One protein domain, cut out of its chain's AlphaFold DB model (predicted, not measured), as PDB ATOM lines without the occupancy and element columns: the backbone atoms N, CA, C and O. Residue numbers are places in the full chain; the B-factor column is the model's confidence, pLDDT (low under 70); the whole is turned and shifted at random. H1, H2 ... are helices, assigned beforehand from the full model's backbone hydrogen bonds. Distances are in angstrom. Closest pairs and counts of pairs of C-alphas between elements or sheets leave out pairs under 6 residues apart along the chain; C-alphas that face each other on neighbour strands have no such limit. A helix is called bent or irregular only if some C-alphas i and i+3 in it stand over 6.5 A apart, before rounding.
ATOM      1  N   MET A  67     -16.439 -19.644 -88.008       89.75
ATOM      2  CA  MET A  67     -16.135 -18.600 -88.982       89.75
ATOM      3  C   MET A  67     -17.171 -17.471 -88.929       89.75
ATOM      4  O   MET A  67     -16.806 -16.313 -88.758       89.75
ATOM      5  N   SER A  68     -18.463 -17.792 -89.004       86.56
ATOM      6  CA  SER A  68     -19.558 -16.817 -88.928       86.56
ATOM      7  C   SER A  68     -19.594 -16.076 -87.586       86.56
ATOM      8  O   SER A  68     -19.889 -14.879 -87.542       86.56
ATOM      9  N   ASP A  69     -19.274 -16.761 -86.485       84.00
ATOM     10  CA  ASP A  69     -19.200 -16.178 -85.149       84.00
ATOM     11  C   ASP A  69     -18.008 -15.219 -85.022       84.00
ATOM     12  O   ASP A  69     -18.159 -14.114 -84.499       84.00
ATOM     13  N   ALA A  70     -16.843 -15.590 -85.562       85.62
ATOM     14  CA  ALA A  70     -15.673 -14.719 -85.647       85.62
ATOM     15  C   ALA A  70     -15.936 -13.490 -86.537       85.62
ATOM     16  O   ALA A  70     -15.710 -12.360 -86.102       85.62
ATOM     17  N   ALA A  71     -16.490 -13.699 -87.734       86.81
ATOM     18  CA  ALA A  71     -16.869 -12.643 -88.672       86.81
ATOM     19  C   ALA A  71     -17.822 -11.634 -88.025       86.81
ATOM     20  O   ALA A  71     -17.618 -10.423 -88.090       86.81
ATOM     21  N   SER A  72     -18.835 -12.133 -87.325       83.88
ATOM     22  CA  SER A  72     -19.814 -11.285 -86.656       83.88
ATOM     23  C   SER A  72     -19.245 -10.553 -85.450       83.88
ATOM     24  O   SER A  72     -19.578  -9.389 -85.246       83.88
ATOM     25  N   LYS A  73     -18.366 -11.173 -84.651       82.06
ATOM     26  CA  LYS A  73     -17.686 -10.454 -83.559       82.06
ATOM     27  C   LYS A  73     -16.918  -9.256 -84.080       82.06
ATOM     28  O   LYS A  73     -17.028  -8.175 -83.503       82.06
ATOM     29  N   ASN A  74     -16.194  -9.457 -85.177       83.94
ATOM     30  CA  ASN A  74     -15.421  -8.405 -85.807       83.94
ATOM     31  C   ASN A  74     -16.328  -7.315 -86.396       83.94
ATOM     32  O   ASN A  74     -16.124  -6.126 -86.155       83.94
ATOM     33  N   ALA A  75     -17.374  -7.718 -87.118       84.62
ATOM     34  CA  ALA A  75     -18.276  -6.802 -87.798       84.62
ATOM     35  C   ALA A  75     -19.163  -5.985 -86.851       84.62
ATOM     36  O   ALA A  75     -19.387  -4.801 -87.096       84.62
ATOM     37  N   PHE A  76     -19.649  -6.589 -85.767       80.62
ATOM     38  CA  PHE A  76     -20.548  -5.954 -84.800       80.62
ATOM     39  C   PHE A  76     -19.827  -5.397 -83.571       80.62
ATOM     40  O   PHE A  76     -20.475  -5.049 -82.588       80.62
ATOM     41  N   GLY A  77     -18.495  -5.309 -83.604       78.62
ATOM     42  CA  GLY A  77     -17.728  -4.665 -82.542       78.62
ATOM     43  C   GLY A  77     -17.877  -5.347 -81.177       78.62
ATOM     44  O   GLY A  77     -17.847  -4.671 -80.151       78.62
ATOM     45  N   LEU A  78     -18.033  -6.677 -81.152       77.69
ATOM     46  CA  LEU A  78     -18.097  -7.468 -79.911       77.69
ATOM     47  C   LEU A  78     -16.714  -7.672 -79.262       77.69
ATOM     48  O   LEU A  78     -16.613  -8.278 -78.193       77.69
ATOM     49  N   GLU A  79     -15.663  -7.179 -79.910       75.88
ATOM     50  CA  GLU A  79     -14.291  -7.114 -79.413       75.88
ATOM     51  C   GLU A  79     -14.088  -5.916 -78.460       75.88
ATOM     52  O   GLU A  79     -14.870  -4.961 -78.479       75.88
ATOM     53  N   PRO A  80     -13.039  -5.927 -77.616       77.50
ATOM     54  CA  PRO A  80     -12.654  -4.756 -76.832       77.50
ATOM     55  C   PRO A  80     -12.477  -3.502 -77.697       77.50
ATOM     56  O   PRO A  80     -11.969  -3.571 -78.817       77.50
ATOM     57  N   ARG A  81     -12.814  -2.327 -77.147       78.62
ATOM     58  CA  ARG A  81     -12.677  -1.043 -77.862       78.62
ATOM     59  C   ARG A  81     -11.251  -0.781 -78.363       78.62
ATOM     60  O   ARG A  81     -11.075  -0.129 -79.381       78.62
ATOM     61  N   SER A  82     -10.236  -1.290 -77.668       83.44
ATOM     62  CA  SER A  82      -8.830  -1.140 -78.058       83.44
ATOM     63  C   SER A  82      -8.436  -1.941 -79.303       83.44
ATOM     64  O   SER A  82      -7.424  -1.622 -79.919       83.44
ATOM     65  N   SER A  83      -9.199  -2.975 -79.667       82.44
ATOM     66  CA  SER A  83      -8.883  -3.882 -80.779       82.44
ATOM     67  C   SER A  83      -9.948  -3.917 -81.876       82.44
ATOM     68  O   SER A  83      -9.678  -4.424 -82.961       82.44
ATOM     69  N   THR A  84     -11.147  -3.393 -81.604       83.56
ATOM     70  CA  THR A  84     -12.273  -3.405 -82.540       83.56
ATOM     71  C   THR A  84     -11.962  -2.629 -83.815       83.56
ATOM     72  O   THR A  84     -11.400  -1.533 -83.799       83.56
ATOM     73  N   ARG A  85     -12.407  -3.174 -84.947       82.31
ATOM     74  CA  ARG A  85     -12.405  -2.465 -86.234       82.31
ATOM     75  C   ARG A  85     -13.703  -1.687 -86.474       82.31
ATOM     76  O   ARG A  85     -13.797  -0.954 -87.457       82.31
ATOM     77  N   ASN A  86     -14.693  -1.829 -85.593       85.25
ATOM     78  CA  ASN A  86     -15.975  -1.139 -85.677       85.25
ATOM     79  C   ASN A  86     -16.314  -0.455 -84.335       85.25
ATOM     80  O   ASN A  86     -17.142  -0.963 -83.575       85.25
ATOM     81  N   PRO A  87     -15.644   0.670 -84.009       85.38
ATOM     82  CA  PRO A  87     -15.784   1.325 -82.710       85.38
ATOM     83  C   PRO A  87     -17.197   1.853 -82.463       85.38
ATOM     84  O   PRO A  87     -17.678   1.775 -81.340       85.38
ATOM     85  N   GLU A  88     -17.896   2.322 -83.497       85.06
ATOM     86  CA  GLU A  88     -19.267   2.812 -83.340       85.06
ATOM     87  C   GLU A  88     -20.242   1.677 -82.971       85.06
ATOM     88  O   GLU A  88     -21.121   1.858 -82.129       85.06
ATOM     89  N   MET A  89     -20.067   0.476 -83.544       83.69
ATOM     90  CA  MET A  89     -20.842  -0.701 -83.131       83.69
ATOM     91  C   MET A  89     -20.463  -1.166 -81.726       83.69
ATOM     92  O   MET A  89     -21.339  -1.568 -80.962       83.69
ATOM     93  N   THR A  90     -19.183  -1.081 -81.359       83.75
ATOM     94  CA  THR A  90     -18.739  -1.342 -79.983       83.75
ATOM     95  C   THR A  90     -19.407  -0.389 -78.987       83.75
ATOM     96  O   THR A  90     -19.756  -0.819 -77.886       83.75
ATOM     97  N   ASP A  91     -19.650   0.864 -79.372       84.62
ATOM     98  CA  ASP A  91     -20.355   1.851 -78.547       84.62
ATOM     99  C   ASP A  91     -21.829   1.491 -78.389       84.62
ATOM    100  O   ASP A  91     -22.305   1.389 -77.261       84.62
ATOM    101  N   LEU A  92     -22.513   1.151 -79.487       82.94
ATOM    102  CA  LEU A  92     -23.892   0.657 -79.429       82.94
ATOM    103  C   LEU A  92     -24.017  -0.586 -78.530       82.94
ATOM    104  O   LEU A  92     -24.904  -0.663 -77.683       82.94
ATOM    105  N   VAL A  93     -23.109  -1.556 -78.667       79.50
ATOM    106  CA  VAL A  93     -23.077  -2.756 -77.811       79.50
ATOM    107  C   VAL A  93     -22.806  -2.392 -76.348       79.50
ATOM    108  O   VAL A  93     -23.336  -3.040 -75.442       79.50
ATOM    109  N   SER A  94     -21.998  -1.364 -76.093       80.50
ATOM    110  CA  SER A  94     -21.730  -0.868 -74.741       80.50
ATOM    111  C   SER A  94     -22.965  -0.210 -74.126       80.50
ATOM    112  O   SER A  94     -23.270  -0.501 -72.971       80.50
ATOM    113  N   ASP A  95     -23.730   0.562 -74.900       81.12
ATOM    114  CA  ASP A  95     -25.003   1.154 -74.466       81.12
ATOM    115  C   ASP A  95     -26.042   0.064 -74.138       81.12
ATOM    116  O   ASP A  95     -26.714   0.127 -73.105       81.12
ATOM    117  N   ILE A  96     -26.119  -0.997 -74.958       77.62
ATOM    118  CA  ILE A  96     -26.973  -2.172 -74.695       77.62
ATOM    119  C   ILE A  96     -26.558  -2.853 -73.383       77.62
ATOM    120  O   ILE A  96     -27.402  -3.162 -72.538       77.62
ATOM    121  N   ARG A  97     -25.253  -3.076 -73.179       75.06
ATOM    122  CA  ARG A  97     -24.717  -3.673 -71.944       75.06
ATOM    123  C   ARG A  97     -25.015  -2.807 -70.723       75.06
ATOM    124  O   ARG A  97     -25.405  -3.357 -69.696       75.06
ATOM    125  N   LEU A  98     -24.860  -1.488 -70.836       77.12
ATOM    126  CA  LEU A  98     -25.142  -0.537 -69.763       77.12
ATOM    127  C   LEU A  98     -26.614  -0.589 -69.357       77.12
ATOM    128  O   LEU A  98     -26.908  -0.773 -68.180       77.12
ATOM    129  N   MET A  99     -27.531  -0.510 -70.322       76.19
ATOM    130  CA  MET A  99     -28.965  -0.653 -70.065       76.19
ATOM    131  C   MET A  99     -29.270  -1.983 -69.356       76.19
ATOM    132  O   MET A  99     -30.002  -2.003 -68.371       76.19
ATOM    133  N   ILE A 100     -28.678  -3.091 -69.805       70.44
ATOM    134  CA  ILE A 100     -28.866  -4.410 -69.183       70.44
ATOM    135  C   ILE A 100     -28.331  -4.458 -67.749       70.44
ATOM    136  O   ILE A 100     -28.932  -5.128 -66.911       70.44
ATOM    137  N   CYS A 101     -27.216  -3.791 -67.449       69.81
ATOM    138  CA  CYS A 101     -26.714  -3.667 -66.080       69.81
ATOM    139  C   CYS A 101     -27.683  -2.854 -65.210       69.81
ATOM    140  O   CYS A 101     -28.135  -3.362 -64.189       69.81
ATOM    141  N   VAL A 102     -28.096  -1.668 -65.670       70.12
ATOM    142  CA  VAL A 102     -29.041  -0.793 -64.951       70.12
ATOM    143  C   VAL A 102     -30.360  -1.512 -64.651       70.12
ATOM    144  O   VAL A 102     -30.896  -1.394 -63.553       70.12
ATOM    145  N   MET A 103     -30.874  -2.298 -65.600       65.12
ATOM    146  CA  MET A 103     -32.117  -3.050 -65.409       65.12
ATOM    147  C   MET A 103     -31.961  -4.322 -64.563       65.12
ATOM    148  O   MET A 103     -32.966  -4.823 -64.072       65.12
ATOM    149  N   LYS A 104     -30.750  -4.873 -64.397       62.25
ATOM    150  CA  LYS A 104     -30.502  -6.028 -63.512       62.25
ATOM    151  C   LYS A 104     -30.384  -5.638 -62.048       62.25
ATOM    152  O   LYS A 104     -30.823  -6.393 -61.189       62.25
ATOM    153  N   ASP A 105     -29.792  -4.482 -61.769       54.94
ATOM    154  CA  ASP A 105     -29.599  -4.004 -60.394       54.94
ATOM    155  C   ASP A 105     -30.935  -3.674 -59.710       54.94
ATOM    156  O   ASP A 105     -31.042  -3.606 -58.485       54.94
ATOM    157  N   VAL A 106     -31.992  -3.532 -60.506       52.22
ATOM    158  CA  VAL A 106     -33.358  -3.370 -60.043       52.22
ATOM    159  C   VAL A 106     -34.089  -4.681 -60.333       52.22
ATOM    160  O   VAL A 106     -34.345  -4.986 -61.491       52.22
ATOM    161  N   LYS A 107     -34.470  -5.447 -59.299       51.69
ATOM    162  CA  LYS A 107     -35.286  -6.691 -59.357       51.69
ATOM    163  C   LYS A 107     -36.693  -6.517 -59.991       51.69
ATOM    164  O   LYS A 107     -37.657  -7.159 -59.591       51.69
ATOM    165  N   VAL A 108     -36.866  -5.585 -60.921       51.44
ATOM    166  CA  VAL A 108     -38.133  -5.178 -61.536       51.44
ATOM    167  C   VAL A 108     -38.494  -6.059 -62.727       51.44
ATOM    168  O   VAL A 108     -39.659  -6.108 -63.107       51.44
ATOM    169  N   ILE A 109     -37.555  -6.829 -63.279       49.09
ATOM    170  CA  ILE A 109     -37.864  -7.748 -64.374       49.09
ATOM    171  C   ILE A 109     -37.212  -9.105 -64.110       49.09
ATOM    172  O   ILE A 109     -36.153  -9.418 -64.652       49.09
ATOM    173  N   GLY A 110     -37.890  -9.956 -63.331       45.25
ATOM    174  CA  GLY A 110     -37.477 -11.340 -63.025       45.25
ATOM    175  C   GLY A 110     -37.244 -12.259 -64.243       45.25
ATOM    176  O   GLY A 110     -36.880 -13.420 -64.091       45.25
ATOM    177  N   TRP A 111     -37.418 -11.754 -65.470       50.56
ATOM    178  CA  TRP A 111     -37.100 -12.431 -66.732       50.56
ATOM    179  C   TRP A 111     -35.751 -12.001 -67.355       50.56
ATOM    180  O   TRP A 111     -35.117 -12.805 -68.044       50.56
ATOM    181  N   LEU A 112     -35.255 -10.782 -67.094       45.38
ATOM    182  CA  LEU A 112     -33.969 -10.303 -67.629       45.38
ATOM    183  C   LEU A 112     -32.770 -10.955 -66.912       45.38
ATOM    184  O   LEU A 112     -31.719 -11.180 -67.524       45.38
ATOM    185  N   GLU A 113     -32.965 -11.329 -65.644       43.78
ATOM    186  CA  GLU A 113     -31.970 -11.952 -64.763       43.78
ATOM    187  C   GLU A 113     -31.520 -13.346 -65.238       43.78
ATOM    188  O   GLU A 113     -30.357 -13.706 -65.063       43.78
ATOM    189  N   SER A 114     -32.378 -14.118 -65.917       43.53
ATOM    190  CA  SER A 114     -32.054 -15.499 -66.316       43.53
ATOM    191  C   SER A 114     -31.495 -15.644 -67.739       43.53
ATOM    192  O   SER A 114     -30.806 -16.624 -68.031       43.53
ATOM    193  N   ARG A 115     -31.742 -14.683 -68.647       46.12
ATOM    194  CA  ARG A 115     -31.332 -14.798 -70.064       46.12
ATOM    195  C   ARG A 115     -30.375 -13.719 -70.567       46.12
ATOM    196  O   ARG A 115     -29.480 -14.074 -71.322       46.12
ATOM    197  N   ALA A 116     -30.487 -12.449 -70.183       43.81
ATOM    198  CA  ALA A 116     -29.646 -11.390 -70.765       43.81
ATOM    199  C   ALA A 116     -28.247 -11.313 -70.115       43.81
ATOM    200  O   ALA A 116     -27.246 -11.041 -70.780       43.81
ATOM    201  N   ALA A 117     -28.160 -11.620 -68.816       39.09
ATOM    202  CA  ALA A 117     -26.957 -11.435 -68.010       39.09
ATOM    203  C   ALA A 117     -25.784 -12.354 -68.362       39.09
ATOM    204  O   ALA A 117     -24.654 -11.888 -68.486       39.09
ATOM    205  N   ALA A 118     -26.066 -13.640 -68.561       39.03
ATOM    206  CA  ALA A 118     -25.062 -14.649 -68.888       39.03
ATOM    207  C   ALA A 118     -24.673 -14.654 -70.383       39.03
ATOM    208  O   ALA A 118     -23.684 -15.273 -70.779       39.03
ATOM    209  N   ARG A 119     -25.465 -13.993 -71.243       46.59
ATOM    210  CA  ARG A 119     -25.436 -14.204 -72.700       46.59
ATOM    211  C   ARG A 119     -24.654 -13.159 -73.495       46.59
ATOM    212  O   ARG A 119     -24.106 -13.514 -74.532       46.59
ATOM    213  N   LEU A 120     -24.513 -11.930 -72.994       43.78
ATOM    214  CA  LEU A 120     -23.659 -10.894 -73.610       43.78
ATOM    215  C   LEU A 120     -22.180 -10.974 -73.206       43.78
ATOM    216  O   LEU A 120     -21.333 -10.395 -73.887       43.78
ATOM    217  N   GLN A 121     -21.863 -11.697 -72.126       39.50
ATOM    218  CA  GLN A 121     -20.480 -11.970 -71.711       39.50
ATOM    219  C   GLN A 121     -19.826 -13.086 -72.537       39.50
ATOM    220  O   GLN A 121     -18.606 -13.172 -72.604       39.50
ATOM    221  N   THR A 122     -20.618 -13.926 -73.206       39.88
ATOM    222  CA  THR A 122     -20.120 -15.092 -73.942       39.88
ATOM    223  C   THR A 122     -20.341 -14.932 -75.442       39.88
ATOM    224  O   THR A 122     -21.204 -15.587 -76.016       39.88
ATOM    225  N   ALA A 123     -19.550 -14.044 -76.051       51.00
ATOM    226  CA  ALA A 123     -19.034 -14.054 -77.429       51.00
ATOM    227  C   ALA A 123     -19.737 -14.989 -78.447       51.00
ATOM    228  O   ALA A 123     -19.077 -15.826 -79.044       51.00
ATOM    229  N   SER A 124     -21.055 -14.907 -78.618       60.53
ATOM    230  CA  SER A 124     -21.812 -15.745 -79.549       60.53
ATOM    231  C   SER A 124     -22.906 -14.916 -80.193       60.53
ATOM    232  O   SER A 124     -23.735 -14.320 -79.500       60.53
ATOM    233  N   VAL A 125     -22.936 -14.927 -81.520       60.38
ATOM    234  CA  VAL A 125     -23.920 -14.218 -82.353       60.38
ATOM    235  C   VAL A 125     -25.353 -14.592 -82.002       60.38
ATOM    236  O   VAL A 125     -26.204 -13.724 -81.817       60.38
ATOM    237  N   SER A 126     -25.615 -15.889 -81.833       58.84
ATOM    238  CA  SER A 126     -26.940 -16.413 -81.485       58.84
ATOM    239  C   SER A 126     -27.424 -15.900 -80.127       58.84
ATOM    240  O   SER A 126     -28.620 -15.686 -79.917       58.84
ATOM    241  N   ARG A 127     -26.493 -15.665 -79.196       59.69
ATOM    242  CA  ARG A 127     -26.795 -15.120 -77.871       59.69
ATOM    243  C   ARG A 127     -27.045 -13.613 -77.911       59.69
ATOM    244  O   ARG A 127     -28.029 -13.189 -77.301       59.69
ATOM    245  N   ALA A 128     -26.242 -12.851 -78.660       59.06
ATOM    246  CA  ALA A 128     -26.457 -11.418 -78.897       59.06
ATOM    247  C   ALA A 128     -27.835 -11.154 -79.532       59.06
ATOM    248  O   ALA A 128     -28.644 -10.429 -78.961       59.06
ATOM    249  N   TYR A 129     -28.175 -11.888 -80.598       60.44
ATOM    250  CA  TYR A 129     -29.482 -11.813 -81.262       60.44
ATOM    251  C   TYR A 129     -30.667 -12.041 -80.307       60.44
ATOM    252  O   TYR A 129     -31.632 -11.279 -80.295       60.44
ATOM    253  N   SER A 130     -30.594 -13.086 -79.472       59.44
ATOM    254  CA  SER A 130     -31.671 -13.394 -78.520       59.44
ATOM    255  C   SER A 130     -31.879 -12.297 -77.473       59.44
ATOM    256  O   SER A 130     -32.986 -12.139 -76.959       59.44
ATOM    257  N   CYS A 131     -30.816 -11.556 -77.153       60.38
ATOM    258  CA  CYS A 131     -30.859 -10.454 -76.211       60.38
ATOM    259  C   CYS A 131     -31.485  -9.222 -76.863       60.38
ATOM    260  O   CYS A 131     -32.422  -8.660 -76.308       60.38
ATOM    261  N   ASP A 132     -31.044  -8.853 -78.059       63.94
ATOM    262  CA  ASP A 132     -31.504  -7.643 -78.741       63.94
ATOM    263  C   ASP A 132     -32.991  -7.736 -79.136       63.94
ATOM    264  O   ASP A 132     -33.741  -6.772 -78.977       63.94
ATOM    265  N   ARG A 133     -33.471  -8.920 -79.551       65.75
ATOM    266  CA  ARG A 133     -34.886  -9.126 -79.916       65.75
ATOM    267  C   ARG A 133     -35.827  -8.927 -78.731       65.75
ATOM    268  O   ARG A 133     -36.861  -8.278 -78.855       65.75
ATOM    269  N   ALA A 134     -35.432  -9.450 -77.575       66.00
ATOM    270  CA  ALA A 134     -36.158  -9.289 -76.324       66.00
ATOM    271  C   ALA A 134     -36.298  -7.815 -75.902       66.00
ATOM    272  O   ALA A 134     -37.310  -7.444 -75.310       66.00
ATOM    273  N   HIS A 135     -35.302  -6.974 -76.206       67.75
ATOM    274  CA  HIS A 135     -35.370  -5.545 -75.898       67.75
ATOM    275  C   HIS A 135     -36.330  -4.804 -76.825       67.75
ATOM    276  O   HIS A 135     -37.140  -4.025 -76.335       67.75
ATOM    277  N   LEU A 136     -36.315  -5.097 -78.129       72.56
ATOM    278  CA  LEU A 136     -37.264  -4.479 -79.059       72.56
ATOM    279  C   LEU A 136     -38.724  -4.794 -78.722       72.56
ATOM    280  O   LEU A 136     -39.567  -3.905 -78.759       72.56
ATOM    281  N   GLU A 137     -39.027  -6.033 -78.333       76.62
ATOM    282  CA  GLU A 137     -40.388  -6.438 -77.941       76.62
ATOM    283  C   GLU A 137     -40.912  -5.692 -76.698       76.62
ATOM    284  O   GLU A 137     -42.111  -5.726 -76.411       76.62
ATOM    285  N   LYS A 138     -40.026  -5.031 -75.941       75.50
ATOM    286  CA  LYS A 138     -40.334  -4.298 -74.705       75.50
ATOM    287  C   LYS A 138     -39.815  -2.860 -74.723       75.50
ATOM    288  O   LYS A 138     -39.660  -2.277 -73.653       75.50
ATOM    289  N   TRP A 139     -39.600  -2.292 -75.908       81.75
ATOM    290  CA  TRP A 139     -39.033  -0.954 -76.066       81.75
ATOM    291  C   TRP A 139     -39.811   0.118 -75.296       81.75
ATOM    292  O   TRP A 139     -39.266   0.786 -74.423       81.75
ATOM    293  N   GLU A 140     -41.112   0.228 -75.560       81.94
ATOM    294  CA  GLU A 140     -41.978   1.223 -74.924       81.94
ATOM    295  C   GLU A 140     -42.060   1.046 -73.388       81.94
ATOM    296  O   GLU A 140     -41.849   2.022 -72.666       81.94
ATOM    297  N   PRO A 141     -42.254  -0.174 -72.842       82.12
ATOM    298  CA  PRO A 141     -42.130  -0.405 -71.402       82.12
ATOM    299  C   PRO A 141     -40.786   0.030 -70.794       82.12
ATOM    300  O   PRO A 141     -40.756   0.504 -69.658       82.12
ATOM    301  N   GLN A 142     -39.672  -0.128 -71.519       78.50
ATOM    302  CA  GLN A 142     -38.348   0.304 -71.056       78.50
ATOM    303  C   GLN A 142     -38.252   1.830 -71.012       78.50
ATOM    304  O   GLN A 142     -37.849   2.381 -69.987       78.50
ATOM    305  N   GLU A 143     -38.678   2.518 -72.071       82.69
ATOM    306  CA  GLU A 143     -38.712   3.986 -72.118       82.69
ATOM    307  C   GLU A 143     -39.545   4.572 -70.976       82.69
ATOM    308  O   GLU A 143     -39.083   5.468 -70.265       82.69
ATOM    309  N   GLN A 144     -40.737   4.019 -70.743       83.06
ATOM    310  CA  GLN A 144     -41.625   4.446 -69.660       83.06
ATOM    311  C   GLN A 144     -40.985   4.244 -68.281       83.06
ATOM    312  O   GLN A 144     -41.098   5.113 -67.414       83.06
ATOM    313  N   TRP A 145     -40.276   3.132 -68.071       81.31
ATOM    314  CA  TRP A 145     -39.581   2.863 -66.812       81.31
ATOM    315  C   TRP A 145     -38.454   3.868 -66.541       81.31
ATOM    316  O   TRP A 145     -38.372   4.418 -65.439       81.31
ATOM    317  N   PHE A 146     -37.615   4.151 -67.544       80.50
ATOM    318  CA  PHE A 146     -36.542   5.141 -67.421       80.50
ATOM    319  C   PHE A 146     -37.103   6.554 -67.203       80.50
ATOM    320  O   PHE A 146     -36.627   7.274 -66.324       80.50
ATOM    321  N   ALA A 147     -38.167   6.931 -67.921       82.00
ATOM    322  CA  ALA A 147     -38.845   8.212 -67.738       82.00
ATOM    323  C   ALA A 147     -39.420   8.366 -66.317       82.00
ATOM    324  O   ALA A 147     -39.217   9.396 -65.673       82.00
ATOM    325  N   ALA A 148     -40.071   7.325 -65.787       80.62
ATOM    326  CA  ALA A 148     -40.604   7.320 -64.424       80.62
ATOM    327  C   ALA A 148     -39.496   7.424 -63.363       80.62
ATOM    328  O   ALA A 148     -39.644   8.137 -62.368       80.62
ATOM    329  N   LYS A 149     -38.358   6.754 -63.578       75.62
ATOM    330  CA  LYS A 149     -37.201   6.835 -62.678       75.62
ATOM    331  C   LYS A 149     -36.573   8.221 -62.660       75.62
ATOM    332  O   LYS A 149     -36.315   8.737 -61.571       75.62
ATOM    333  N   LEU A 150     -36.398   8.835 -63.828       76.69
ATOM    334  CA  LEU A 150     -35.905  10.205 -63.948       76.69
ATOM    335  C   LEU A 150     -36.842  11.193 -63.236       76.69
ATOM    336  O   LEU A 150     -36.377  12.039 -62.476       76.69
ATOM    337  N   ALA A 151     -38.159  11.030 -63.403       78.19
ATOM    338  CA  ALA A 151     -39.167  11.853 -62.732       78.19
ATOM    339  C   ALA A 151     -39.186  11.672 -61.202       78.19
ATOM    340  O   ALA A 151     -39.478  12.619 -60.477       78.19
ATOM    341  N   SER A 152     -38.848  10.481 -60.693       73.88
ATOM    342  CA  SER A 152     -38.811  10.197 -59.250       73.88
ATOM    343  C   SER A 152     -37.588  10.755 -58.506       73.88
ATOM    344  O   SER A 152     -37.523  10.633 -57.285       73.88
ATOM    345  N   GLY A 153     -36.603  11.333 -59.207       65.56
ATOM    346  CA  GLY A 153     -35.384  11.887 -58.596       65.56
ATOM    347  C   GLY A 153     -34.469  10.852 -57.921       65.56
ATOM    348  O   GLY A 153     -33.587  11.208 -57.143       65.56
ATOM    349  N   ALA A 154     -34.673   9.560 -58.193       60.12
ATOM    350  CA  ALA A 154     -33.975   8.457 -57.541       60.12
ATOM    351  C   ALA A 154     -32.619   8.161 -58.215       60.12
ATOM    352  O   ALA A 154     -32.447   7.101 -58.811       60.12
ATOM    353  N   GLY A 155     -31.677   9.111 -58.159       59.56
ATOM    354  CA  GLY A 155     -30.322   9.004 -58.728       59.56
ATOM    355  C   GLY A 155     -29.859  10.277 -59.450       59.56
ATOM    356  O   GLY A 155     -30.613  11.238 -59.583       59.56
ATOM    357  N   THR A 156     -28.608  10.310 -59.919       56.97
ATOM    358  CA  THR A 156     -28.091  11.419 -60.742       56.97
ATOM    359  C   THR A 156     -28.645  11.332 -62.170       56.97
ATOM    360  O   THR A 156     -28.647  10.261 -62.776       56.97
ATOM    361  N   SER A 157     -29.091  12.459 -62.743       55.25
ATOM    362  CA  SER A 157     -29.801  12.517 -64.040       55.25
ATOM    363  C   SER A 157     -29.084  11.828 -65.208       55.25
ATOM    364  O   SER A 157     -29.732  11.366 -66.141       55.25
ATOM    365  N   GLN A 158     -27.754  11.719 -65.158       52.56
ATOM    366  CA  GLN A 158     -26.942  11.088 -66.203       52.56
ATOM    367  C   GLN A 158     -26.902   9.550 -66.112       52.56
ATOM    368  O   GLN A 158     -26.649   8.894 -67.115       52.56
ATOM    369  N   GLN A 159     -27.193   8.963 -64.943       56.97
ATOM    370  CA  GLN A 159     -27.308   7.508 -64.758       56.97
ATOM    371  C   GLN A 159     -28.718   6.970 -65.059       56.97
ATOM    372  O   GLN A 159     -28.889   5.764 -65.223       56.97
ATOM    373  N   LEU A 160     -29.719   7.852 -65.133       63.72
ATOM    374  CA  LEU A 160     -31.135   7.498 -65.305       63.72
ATOM    375  C   LEU A 160     -31.703   7.858 -66.683       63.72
ATOM    376  O   LEU A 160     -32.880   7.613 -66.940       63.72
ATOM    377  N   ALA A 161     -30.900   8.449 -67.569       73.19
ATOM    378  CA  ALA A 161     -31.293   8.621 -68.961       73.19
ATOM    379  C   ALA A 161     -31.325   7.250 -69.652       73.19
ATOM    380  O   ALA A 161     -30.412   6.445 -69.466       73.19
ATOM    381  N   PHE A 162     -32.362   6.981 -70.451       79.88
ATOM    382  CA  PHE A 162     -32.465   5.730 -71.199       79.88
ATOM    383  C   PHE A 162     -31.302   5.623 -72.204       79.88
ATOM    384  O   PHE A 162     -31.274   6.403 -73.161       79.88
ATOM    385  N   PRO A 163     -30.359   4.669 -72.041       79.81
ATOM    386  CA  PRO A 163     -29.138   4.637 -72.855       79.81
ATOM    387  C   PRO A 163     -29.395   4.457 -74.355       79.81
ATOM    388  O   PRO A 163     -28.554   4.803 -75.177       79.81
ATOM    389  N   LEU A 164     -30.569   3.934 -74.728       82.56
ATOM    390  CA  LEU A 164     -30.923   3.621 -76.110       82.56
ATOM    391  C   LEU A 164     -31.998   4.552 -76.704       82.56
ATOM    392  O   LEU A 164     -32.453   4.282 -77.809       82.56
ATOM    393  N   ALA A 165     -32.363   5.669 -76.059       79.69
ATOM    394  CA  ALA A 165     -33.509   6.533 -76.418       79.69
ATOM    395  C   ALA A 165     -33.597   7.026 -77.880       79.69
ATOM    396  O   ALA A 165     -34.626   7.529 -78.314       79.69
ATOM    397  N   SER A 166     -32.534   6.904 -78.677       82.44
ATOM    398  CA  SER A 166     -32.536   7.255 -80.109       82.44
ATOM    399  C   SER A 166     -31.935   6.167 -81.004       82.44
ATOM    400  O   SER A 166     -31.612   6.399 -82.171       82.44
ATOM    401  N   ARG A 167     -31.783   4.960 -80.456       81.94
ATOM    402  CA  ARG A 167     -31.092   3.821 -81.067       81.94
ATOM    403  C   ARG A 167     -32.050   2.716 -81.531       81.94
ATOM    404  O   ARG A 167     -31.585   1.740 -82.108       81.94
ATOM    405  N   HIS A 168     -33.371   2.866 -81.364       81.62
ATOM    406  CA  HIS A 168     -34.372   1.847 -81.743       81.62
ATOM    407  C   HIS A 168     -34.174   1.315 -83.171       81.62
ATOM    408  O   HIS A 168     -34.025   0.117 -83.399       81.62
ATOM    409  N   VAL A 169     -34.092   2.225 -84.147       82.06
ATOM    410  CA  VAL A 169     -33.912   1.878 -85.566       82.06
ATOM    411  C   VAL A 169     -32.574   1.175 -85.818       82.06
ATOM    412  O   VAL A 169     -32.484   0.310 -86.685       82.06
ATOM    413  N   GLU A 170     -31.526   1.533 -85.076       80.38
ATOM    414  CA  GLU A 170     -30.208   0.898 -85.196       80.38
ATOM    415  C   GLU A 170     -30.244  -0.540 -84.681       80.38
ATOM    416  O   GLU A 170     -29.703  -1.426 -85.335       80.38
ATOM    417  N   LEU A 171     -30.968  -0.791 -83.590       78.56
ATOM    418  CA  LEU A 171     -31.169  -2.127 -83.024       78.56
ATOM    419  C   LEU A 171     -32.031  -3.020 -83.920       78.56
ATOM    420  O   LEU A 171     -31.692  -4.183 -84.132       78.56
ATOM    421  N   VAL A 172     -33.102  -2.478 -84.511       78.94
ATOM    422  CA  VAL A 172     -33.914  -3.186 -85.519       78.94
ATOM    423  C   VAL A 172     -33.043  -3.626 -86.696       78.94
ATOM    424  O   VAL A 172     -33.068  -4.791 -87.100       78.94
ATOM    425  N   LYS A 173     -32.228  -2.712 -87.229       77.81
ATOM    426  CA  LYS A 173     -31.344  -3.007 -88.362       77.81
ATOM    427  C   LYS A 173     -30.246  -3.999 -87.977       77.81
ATOM    428  O   LYS A 173     -30.001  -4.937 -88.733       77.81
ATOM    429  N   LEU A 174     -29.647  -3.860 -86.795       79.19
ATOM    430  CA  LEU A 174     -28.674  -4.808 -86.249       79.19
ATOM    431  C   LEU A 174     -29.246  -6.233 -86.192       79.19
ATOM    432  O   LEU A 174     -28.652  -7.167 -86.728       79.19
ATOM    433  N   LEU A 175     -30.440  -6.395 -85.622       75.19
ATOM    434  CA  LEU A 175     -31.123  -7.685 -85.556       75.19
ATOM    435  C   LEU A 175     -31.436  -8.263 -86.932       75.19
ATOM    436  O   LEU A 175     -31.283  -9.469 -87.132       75.19
ATOM    437  N   SER A 176     -31.838  -7.427 -87.890       77.69
ATOM    438  CA  SER A 176     -32.089  -7.881 -89.261       77.69
ATOM    439  C   SER A 176     -30.830  -8.464 -89.919       77.69
ATOM    440  O   SER A 176     -30.931  -9.439 -90.659       77.69
ATOM    441  N   LEU A 177     -29.641  -7.934 -89.598       79.31
ATOM    442  CA  LEU A 177     -28.364  -8.473 -90.075       79.31
ATOM    443  C   LEU A 177     -27.939  -9.737 -89.320       79.31
ATOM    444  O   LEU A 177     -27.389 -10.651 -89.927       79.31
ATOM    445  N   LEU A 178     -28.202  -9.814 -88.014       79.31
ATOM    446  CA  LEU A 178     -27.866 -10.977 -87.185       79.31
ATOM    447  C   LEU A 178     -28.765 -12.188 -87.478       79.31
ATOM    448  O   LEU A 178     -28.304 -13.326 -87.404       79.31
ATOM    449  N   THR A 179     -30.034 -11.962 -87.827       78.62
ATOM    450  CA  THR A 179     -31.029 -13.020 -88.080       78.62
ATOM    451  C   THR A 179     -30.519 -14.090 -89.052       78.62
ATOM    452  O   THR A 179     -30.453 -15.258 -88.656       78.62
ATOM    453  N   PRO A 180     -30.105 -13.763 -90.290       80.69
ATOM    454  CA  PRO A 180     -29.664 -14.784 -91.235       80.69
ATOM    455  C   PRO A 180     -28.350 -15.464 -90.801       80.69
ATOM    456  O   PRO A 180     -28.165 -16.649 -91.077       80.69
ATOM    457  N   VAL A 181     -27.487 -14.792 -90.024       83.62
ATOM    458  CA  VAL A 181     -26.294 -15.418 -89.422       83.62
ATOM    459  C   VAL A 181     -26.681 -16.459 -88.367       83.62
ATOM    460  O   VAL A 181     -26.101 -17.542 -88.320       83.62
ATOM    461  N   THR A 182     -27.699 -16.191 -87.541       80.62
ATOM    462  CA  THR A 182     -28.182 -17.191 -86.569       80.62
ATOM    463  C   THR A 182     -28.773 -18.427 -87.245       80.62
ATOM    464  O   THR A 182     -28.567 -19.541 -86.761       80.62
ATOM    465  N   VAL A 183     -29.445 -18.251 -88.388       83.44
ATOM    466  CA  VAL A 183     -29.967 -19.358 -89.204       83.44
ATOM    467  C   VAL A 183     -28.824 -20.189 -89.786       83.44
ATOM    468  O   VAL A 183     -28.875 -21.419 -89.724       83.44
ATOM    469  N   LEU A 184     -27.780 -19.536 -90.307       87.00
ATOM    470  CA  LEU A 184     -26.575 -20.212 -90.785       87.00
ATOM    471  C   LEU A 184     -25.922 -21.037 -89.667       87.00
ATOM    472  O   LEU A 184     -25.636 -22.214 -89.872       87.00
ATOM    473  N   ASN A 185     -25.757 -20.453 -88.476       85.81
ATOM    474  CA  ASN A 185     -25.175 -21.142 -87.323       85.81
ATOM    475  C   ASN A 185     -25.973 -22.384 -86.943       85.81
ATOM    476  O   ASN A 185     -25.397 -23.465 -86.833       85.81
ATOM    477  N   ALA A 186     -27.293 -22.246 -86.807       84.62
ATOM    478  CA  ALA A 186     -28.170 -23.359 -86.467       84.62
ATOM    479  C   ALA A 186     -28.081 -24.500 -87.495       84.62
ATOM    480  O   ALA A 186     -28.016 -25.662 -87.109       84.62
ATOM    481  N   LYS A 187     -28.022 -24.177 -88.795       86.75
ATOM    482  CA  LYS A 187     -27.851 -25.175 -89.863       86.75
ATOM    483  C   LYS A 187     -26.481 -25.845 -89.807       86.75
ATOM    484  O   LYS A 187     -26.410 -27.064 -89.824       86.75
ATOM    485  N   SER A 188     -25.409 -25.066 -89.676       87.62
ATOM    486  CA  SER A 188     -24.034 -25.590 -89.656       87.62
ATOM    487  C   SER A 188     -23.721 -26.495 -88.459       87.62
ATOM    488  O   SER A 188     -22.755 -27.248 -88.504       87.62
ATOM    489  N   GLN A 189     -24.522 -26.413 -87.392       87.19
ATOM    490  CA  GLN A 189     -24.390 -27.229 -86.182       87.19
ATOM    491  C   GLN A 189     -25.441 -28.341 -86.086       87.19
ATOM    492  O   GLN A 189     -25.482 -29.047 -85.081       87.19
ATOM    493  N   ALA A 190     -26.314 -28.492 -87.086       86.81
ATOM    494  CA  ALA A 190     -27.304 -29.554 -87.070       86.81
ATOM    495  C   ALA A 190     -26.615 -30.915 -87.242       86.81
ATOM    496  O   ALA A 190     -25.814 -31.103 -88.155       86.81
ATOM    497  N   GLU A 191     -26.976 -31.888 -86.408       85.56
ATOM    498  CA  GLU A 191     -26.529 -33.285 -86.519       85.56
ATOM    499  C   GLU A 191     -27.293 -34.020 -87.644       85.56
ATOM    500  O   GLU A 191     -27.901 -35.069 -87.451       85.56
ATOM    501  N   GLN A 192     -27.334 -33.410 -88.832       87.69
ATOM    502  CA  GLN A 192     -28.036 -33.875 -90.028       87.69
ATOM    503  C   GLN A 192     -27.176 -33.596 -91.273       87.69
ATOM    504  O   GLN A 192     -26.330 -32.699 -91.236       87.69
ATOM    505  N   PRO A 193     -27.378 -34.310 -92.397       84.75
ATOM    506  CA  PRO A 193     -26.610 -34.106 -93.627       84.75
ATOM    507  C   PRO A 193     -27.057 -32.835 -94.374       84.75
ATOM    508  O   PRO A 193     -27.630 -32.890 -95.461       84.75
ATOM    509  N   VAL A 194     -26.843 -31.670 -93.758       87.50
ATOM    510  CA  VAL A 194     -27.300 -30.359 -94.244       87.50
ATOM    511  C   VAL A 194     -26.179 -29.519 -94.860       87.50
ATOM    512  O   VAL A 194     -26.320 -28.301 -94.990       87.50
ATOM    513  N   GLN A 195     -25.050 -30.128 -95.230       84.44
ATOM    514  CA  GLN A 195     -23.864 -29.421 -95.729       84.44
ATOM    515  C   GLN A 195     -24.190 -28.602 -96.982       84.44
ATOM    516  O   GLN A 195     -23.887 -27.414 -97.030       84.44
ATOM    517  N   THR A 196     -24.913 -29.182 -97.946       87.94
ATOM    518  CA  THR A 196     -25.301 -28.473 -99.181       87.94
ATOM    519  C   THR A 196     -26.202 -27.273 -98.880       87.94
ATOM    520  O   THR A 196     -25.989 -26.176 -99.396       87.94
ATOM    521  N   GLN A 197     -27.187 -27.440 -97.993       88.62
ATOM    522  CA  GLN A 197     -28.075 -26.359 -97.567       88.62
ATOM    523  C   GLN A 197     -27.320 -25.290 -96.773       88.62
ATOM    524  O   GLN A 197     -27.666 -24.112 -96.862       88.62
ATOM    525  N   THR A 198     -26.310 -25.681 -95.996       89.12
ATOM    526  CA  THR A 198     -25.456 -24.762 -95.237       89.12
ATOM    527  C   THR A 198     -24.610 -23.923 -96.190       89.12
ATOM    528  O   THR A 198     -24.636 -22.701 -96.076       89.12
ATOM    529  N   SER A 199     -23.975 -24.538 -97.191       88.38
ATOM    530  CA  SER A 199     -23.214 -23.832 -98.230       88.38
ATOM    531  C   SER A 199     -24.095 -22.890 -99.052       88.38
ATOM    532  O   SER A 199     -23.714 -21.747 -99.292       88.38
ATOM    533  N   LEU A 200     -25.312 -23.312 -99.413       87.12
ATOM    534  CA  LEU A 200     -26.270 -22.440-100.100       87.12
ATOM    535  C   LEU A 200     -26.712 -21.266 -99.214       87.12
ATOM    536  O   LEU A 200     -26.819 -20.138 -99.685       87.12
ATOM    537  N   THR A 201     -26.933 -21.510 -97.918       87.38
ATOM    538  CA  THR A 201     -27.284 -20.453 -96.953       87.38
ATOM    539  C   THR A 201     -26.135 -19.461 -96.794       87.38
ATOM    540  O   THR A 201     -26.375 -18.257 -96.788       87.38
ATOM    541  N   LEU A 202     -24.891 -19.944 -96.718       88.38
ATOM    542  CA  LEU A 202     -23.691 -19.110 -96.668       88.38
ATOM    543  C   LEU A 202     -23.550 -18.260 -97.936       88.38
ATOM    544  O   LEU A 202     -23.311 -17.058 -97.850       88.38
ATOM    545  N   TYR A 203     -23.759 -18.863 -99.109       85.69
ATOM    546  CA  TYR A 203     -23.746 -18.152-100.384       85.69
ATOM    547  C   TYR A 203     -24.829 -17.069-100.442       85.69
ATOM    548  O   TYR A 203     -24.529 -15.919-100.754       85.69
ATOM    549  N   HIS A 204     -26.074 -17.387-100.077       83.56
ATOM    550  CA  HIS A 204     -27.151 -16.398-100.024       83.56
ATOM    551  C   HIS A 204     -26.876 -15.291 -99.008       83.56
ATOM    552  O   HIS A 204     -27.162 -14.138 -99.301       83.56
ATOM    553  N   LEU A 205     -26.288 -15.606 -97.851       83.44
ATOM    554  CA  LEU A 205     -25.881 -14.611 -96.857       83.44
ATOM    555  C   LEU A 205     -24.816 -13.663 -97.425       83.44
ATOM    556  O   LEU A 205     -24.920 -12.446 -97.274       83.44
ATOM    557  N   ARG A 206     -23.823 -14.207 -98.135       81.69
ATOM    558  CA  ARG A 206     -22.801 -13.424 -98.838       81.69
ATOM    559  C   ARG A 206     -23.438 -12.508 -99.875       81.69
ATOM    560  O   ARG A 206     -23.148 -11.316 -99.889       81.69
ATOM    561  N   MET A 207     -24.322 -13.049-100.711       79.38
ATOM    562  CA  MET A 207     -25.032 -12.267-101.718       79.38
ATOM    563  C   MET A 207     -25.898 -11.197-101.065       79.38
ATOM    564  O   MET A 207     -25.784 -10.047-101.450       79.38
ATOM    565  N   TYR A 208     -26.649 -11.525-100.015       74.50
ATOM    566  CA  TYR A 208     -27.452 -10.579 -99.243       74.50
ATOM    567  C   TYR A 208     -26.608  -9.425 -98.693       74.50
ATOM    568  O   TYR A 208     -26.994  -8.262 -98.795       74.50
ATOM    569  N   HIS A 209     -25.425  -9.704 -98.143       72.62
ATOM    570  CA  HIS A 209     -24.557  -8.649 -97.630       72.62
ATOM    571  C   HIS A 209     -23.848  -7.853 -98.737       72.62
ATOM    572  O   HIS A 209     -23.673  -6.650 -98.545       72.62
ATOM    573  N   LYS A 210     -23.523  -8.464 -99.889       69.44
ATOM    574  CA  LYS A 210     -22.869  -7.804-101.041       69.44
ATOM    575  C   LYS A 210     -23.835  -7.083-101.994       69.44
ATOM    576  O   LYS A 210     -23.427  -6.138-102.661       69.44
ATOM    577  N   SER A 211     -25.091  -7.509-102.100       62.16
ATOM    578  CA  SER A 211     -26.029  -7.017-103.110       62.16
ATOM    579  C   SER A 211     -26.697  -5.709-102.689       62.16
ATOM    580  O   SER A 211     -27.393  -5.657-101.676       62.16
ATOM    581  N   ASN A 212     -26.577  -4.674-103.522       51.81
ATOM    582  CA  ASN A 212     -27.392  -3.454-103.440       51.81
ATOM    583  C   ASN A 212     -28.835  -3.647-103.951       51.81
ATOM    584  O   ASN A 212     -29.589  -2.682-103.993       51.81
ATOM    585  N   THR A 213     -29.213  -4.849-104.391       46.84
ATOM    586  CA  THR A 213     -30.462  -5.069-105.129       46.84
ATOM    587  C   THR A 213     -31.643  -5.384-104.216       46.84
ATOM    588  O   THR A 213     -31.570  -6.237-103.335       46.84
ATOM    589  N   GLU A 214     -32.745  -4.692-104.491       44.31
ATOM    590  CA  GLU A 214     -33.967  -4.497-103.698       44.31
ATOM    591  C   GLU A 214     -34.791  -5.762-103.387       44.31
ATOM    592  O   GLU A 214     -35.802  -5.694-102.693       44.31
ATOM    593  N   GLN A 215     -34.399  -6.940-103.871       37.47
ATOM    594  CA  GLN A 215     -35.244  -8.130-103.783       37.47
ATOM    595  C   GLN A 215     -34.909  -8.970-102.548       37.47
ATOM    596  O   GLN A 215     -33.942  -9.726-102.521       37.47
ATOM    597  N   GLY A 216     -35.747  -8.831-101.516       47.62
ATOM    598  CA  GLY A 216     -35.706  -9.636-100.290       47.62
ATOM    599  C   GLY A 216     -34.917  -9.019 -99.133       47.62
ATOM    600  O   GLY A 216     -34.696  -9.680 -98.119       47.62
ATOM    601  N   MET A 217     -34.500  -7.758 -99.260       50.03
ATOM    602  CA  MET A 217     -33.881  -7.014 -98.168       50.03
ATOM    603  C   MET A 217     -34.936  -6.514 -97.178       50.03
ATOM    604  O   MET A 217     -35.890  -5.860 -97.579       50.03
ATOM    605  N   PHE A 218     -34.737  -6.755 -95.877       51.44
ATOM    606  CA  PHE A 218     -35.510  -6.041 -94.850       51.44
ATOM    607  C   PHE A 218     -35.199  -4.532 -94.863       51.44
ATOM    608  O   PHE A 218     -36.042  -3.754 -94.433       51.44
ATOM    609  N   PHE A 219     -34.011  -4.136 -95.355       50.72
ATOM    610  CA  PHE A 219     -33.585  -2.741 -95.546       50.72
ATOM    611  C   PHE A 219     -32.567  -2.615 -96.689       50.72
ATOM    612  O   PHE A 219     -31.564  -3.325 -96.661       50.72
ATOM    613  N   VAL A 220     -32.737  -1.705 -97.648       60.81
ATOM    614  CA  VAL A 220     -31.723  -1.428 -98.691       60.81
ATOM    615  C   VAL A 220     -30.515  -0.661 -98.117       60.81
ATOM    616  O   VAL A 220     -30.639  -0.007 -97.083       60.81
ATOM    617  N   PRO A 221     -29.316  -0.691 -98.742       57.78
ATOM    618  CA  PRO A 221     -28.144   0.038 -98.237       57.78
ATOM    619  C   PRO A 221     -28.395   1.530 -97.972       57.78
ATOM    620  O   PRO A 221     -27.894   2.054 -96.984       57.78
ATOM    621  N   ALA A 222     -29.207   2.188 -98.807       62.53
ATOM    622  CA  ALA A 222     -29.603   3.588 -98.626       62.53
ATOM    623  C   ALA A 222     -30.477   3.814 -97.378       62.53
ATOM    624  O   ALA A 222     -30.488   4.902 -96.810       62.53
ATOM    625  N   GLU A 223     -31.187   2.779 -96.926       63.50
ATOM    626  CA  GLU A 223     -31.962   2.803 -95.690       63.50
ATOM    627  C   GLU A 223     -31.093   2.485 -94.472       63.50
ATOM    628  O   GLU A 223     -31.515   2.748 -93.349       63.50
ATOM    629  N   LEU A 224     -29.883   1.937 -94.628       64.44
ATOM    630  CA  LEU A 224     -28.991   1.672 -93.502       64.44
ATOM    631  C   LEU A 224     -28.317   2.965 -93.038       64.44
ATOM    632  O   LEU A 224     -27.760   3.726 -93.823       64.44
ATOM    633  N   LYS A 225     -28.312   3.195 -91.720       74.31
ATOM    634  CA  LYS A 225     -27.450   4.238 -91.155       74.31
ATOM    635  C   LYS A 225     -25.975   3.858 -91.383       74.31
ATOM    636  O   LYS A 225     -25.682   2.657 -91.382       74.31
ATOM    637  N   PRO A 226     -25.050   4.837 -91.470       76.69
ATOM    638  CA  PRO A 226     -23.614   4.584 -91.646       76.69
ATOM    639  C   PRO A 226     -23.048   3.522 -90.687       76.69
ATOM    640  O   PRO A 226     -22.344   2.611 -91.121       76.69
ATOM    641  N   LEU A 227     -23.479   3.570 -89.421       75.75
ATOM    642  CA  LEU A 227     -23.162   2.596 -88.374       75.75
ATOM    643  C   LEU A 227     -23.381   1.133 -88.813       75.75
ATOM    644  O   LEU A 227     -22.502   0.279 -88.696       75.75
ATOM    645  N   VAL A 228     -24.571   0.842 -89.341       75.31
ATOM    646  CA  VAL A 228     -24.988  -0.521 -89.704       75.31
ATOM    647  C   VAL A 228     -24.470  -0.912 -91.092       75.31
ATOM    648  O   VAL A 228     -24.207  -2.087 -91.352       75.31
ATOM    649  N   ALA A 229     -24.254   0.070 -91.972       77.88
ATOM    650  CA  ALA A 229     -23.622  -0.145 -93.270       77.88
ATOM    651  C   ALA A 229     -22.180  -0.666 -93.121       77.88
ATOM    652  O   ALA A 229     -21.796  -1.605 -93.818       77.88
ATOM    653  N   ASN A 230     -21.408  -0.136 -92.164       81.00
ATOM    654  CA  ASN A 230     -20.047  -0.607 -91.883       81.00
ATOM    655  C   ASN A 230     -20.031  -2.073 -91.413       81.00
ATOM    656  O   ASN A 230     -19.282  -2.889 -91.950       81.00
ATOM    657  N   ALA A 231     -20.916  -2.434 -90.475       79.00
ATOM    658  CA  ALA A 231     -21.036  -3.812 -89.991       79.00
ATOM    659  C   ALA A 231     -21.376  -4.793 -91.126       79.00
ATOM    660  O   ALA A 231     -20.783  -5.864 -91.234       79.00
ATOM    661  N   ARG A 232     -22.288  -4.404 -92.022       78.19
ATOM    662  CA  ARG A 232     -22.651  -5.205 -93.195       78.19
ATOM    663  C   ARG A 232     -21.464  -5.454 -94.131       78.19
ATOM    664  O   ARG A 232     -21.280  -6.588 -94.565       78.19
ATOM    665  N   LEU A 233     -20.675  -4.424 -94.438       81.38
ATOM    666  CA  LEU A 233     -19.499  -4.561 -95.306       81.38
ATOM    667  C   LEU A 233     -18.462  -5.504 -94.689       81.38
ATOM    668  O   LEU A 233     -17.997  -6.428 -95.350       81.38
ATOM    669  N   ARG A 234     -18.185  -5.349 -93.393       81.19
ATOM    670  CA  ARG A 234     -17.243  -6.215 -92.671       81.19
ATOM    671  C   ARG A 234     -17.689  -7.671 -92.614       81.19
ATOM    672  O   ARG A 234     -16.855  -8.562 -92.735       81.19
ATOM    673  N   LEU A 235     -18.991  -7.926 -92.456       77.88
ATOM    674  CA  LEU A 235     -19.537  -9.283 -92.560       77.88
ATOM    675  C   LEU A 235     -19.301  -9.884 -93.946       77.88
ATOM    676  O   LEU A 235     -18.952 -11.055 -94.045       77.88
ATOM    677  N   ALA A 236     -19.494  -9.096 -95.007       78.94
ATOM    678  CA  ALA A 236     -19.278  -9.559 -96.373       78.94
ATOM    679  C   ALA A 236     -17.802  -9.887 -96.655       78.94
ATOM    680  O   ALA A 236     -17.538 -10.863 -97.351       78.94
ATOM    681  N   GLU A 237     -16.873  -9.091 -96.117       80.12
ATOM    682  CA  GLU A 237     -15.422  -9.301 -96.236       80.12
ATOM    683  C   GLU A 237     -14.935 -10.512 -95.432       80.12
ATOM    684  O   GLU A 237     -14.079 -11.253 -95.894       80.12
ATOM    685  N   ALA A 238     -15.469 -10.734 -94.229       72.25
ATOM    686  CA  ALA A 238     -15.010 -11.804 -93.341       72.25
ATOM    687  C   ALA A 238     -15.503 -13.211 -93.730       72.25
ATOM    688  O   ALA A 238     -15.082 -14.195 -93.124       72.25
ATOM    689  N   ILE A 239     -16.425 -13.300 -94.691       65.25
ATOM    690  CA  ILE A 239     -16.939 -14.554 -95.261       65.25
ATOM    691  C   ILE A 239     -16.176 -14.940 -96.558       65.25
ATOM    692  O   ILE A 239     -16.458 -15.991 -97.133       65.25
ATOM    693  N   ASP A 240     -15.218 -14.119 -97.019       55.22
ATOM    694  CA  ASP A 240     -14.290 -14.439 -98.125       55.22
ATOM    695  C   ASP A 240     -13.028 -15.176 -97.625       55.22
ATOM    696  O   ASP A 240     -12.543 -16.052 -98.381       55.22
TER     697      ASP A 240
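This is residues 67 to 240 of the 240 residues of an uncharacterized protein of Pythium brassicum (UniProt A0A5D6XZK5). An elongated body of helices is built along a bent helix, H6, whose first arm H6a lies near the middle with H4 and H8 packed on it, while H7 folds back beside the second arm H6b at one end. H1 packs on H8, and H2 and H5 reach towards the other end, where residues 152 to 167 lead back from H5 to H6a. The printed part has 174 residues with eight named helices, H1 to H8 in chain order, and no named strand; its class is all helix. It is compact, with a radius of gyration of the C-alphas of 17.4 A, and only just elongated, spanning 57 by 37 by 33 A.

H6, residues 168 to 188, was assigned as one helix by its hydrogen bonds but is bent: C-alphas 177 and 180 are 6.5 A apart. Its arms are H6a, residues 168 to 177, and H6b, residues 180 to 188. H7 covers residues 195 to 210, 22.3 A, and H8 residues 226 to 238, 18.6 A, ending with C-alpha 238 at (-15.010, -11.804, -93.341). H1, residues 67 to 75, begins with C-alpha 67 at (-16.135, -18.600, -88.982). H2 is residues 87 to 104, 25.3 A; H3 residues 112 to 115; H4 residues 125 to 136, 16.8 A; and H5 residues 139 to 151, 18.5 A, ending with C-alpha 151 at (-39.167, 11.853, -62.732).

H6a and H6b stand at a shallow tilt of 33 degrees, only just short of steep. H4 touches H6a, the closest C-alphas being those of Tyr 129 and Leu 175, 6.2 A apart. H8 touches H6a with residues 227 to 232 alone, the same way at a shallow tilt of 14 degrees; Leu 174 and Val 228 have the closest C-alphas, 6.6 A. H6b and H7 form a helical hairpin, closest at the C-alphas of Ser 188 and Thr 198, 5.8 A. H1 touches H8, opposite ways at a shallow tilt of 31 degrees, with the C-alphas of Ala 75 and Ala 231 closest at 4.6 A. H2 touches H3 with residues 100 to 104 alone, closest at the C-alphas of Lys 104 and Glu 113, 6.2 A. H5 touches no helix but is near H2. Every O i to N i+4 pair is within hydrogen-bond range in H1, H2, H5, H6a, H6b and H7; the figures are 7 of 8 in H4 and 8 of 9 in H8, and H3 is too short for such a pair.

The C-alphas farthest apart, those of Gly 153 and Pro 193, are 58.5 A apart. The printed part has no cut. The links H1 to H2, H5 to H6 and H7 to H8 are long. Mean pLDDT of the printed part is 72.2; residue 101 and residues 103 to 135, 153 to 160, 210 to 224 and 239 to 240 are under 70.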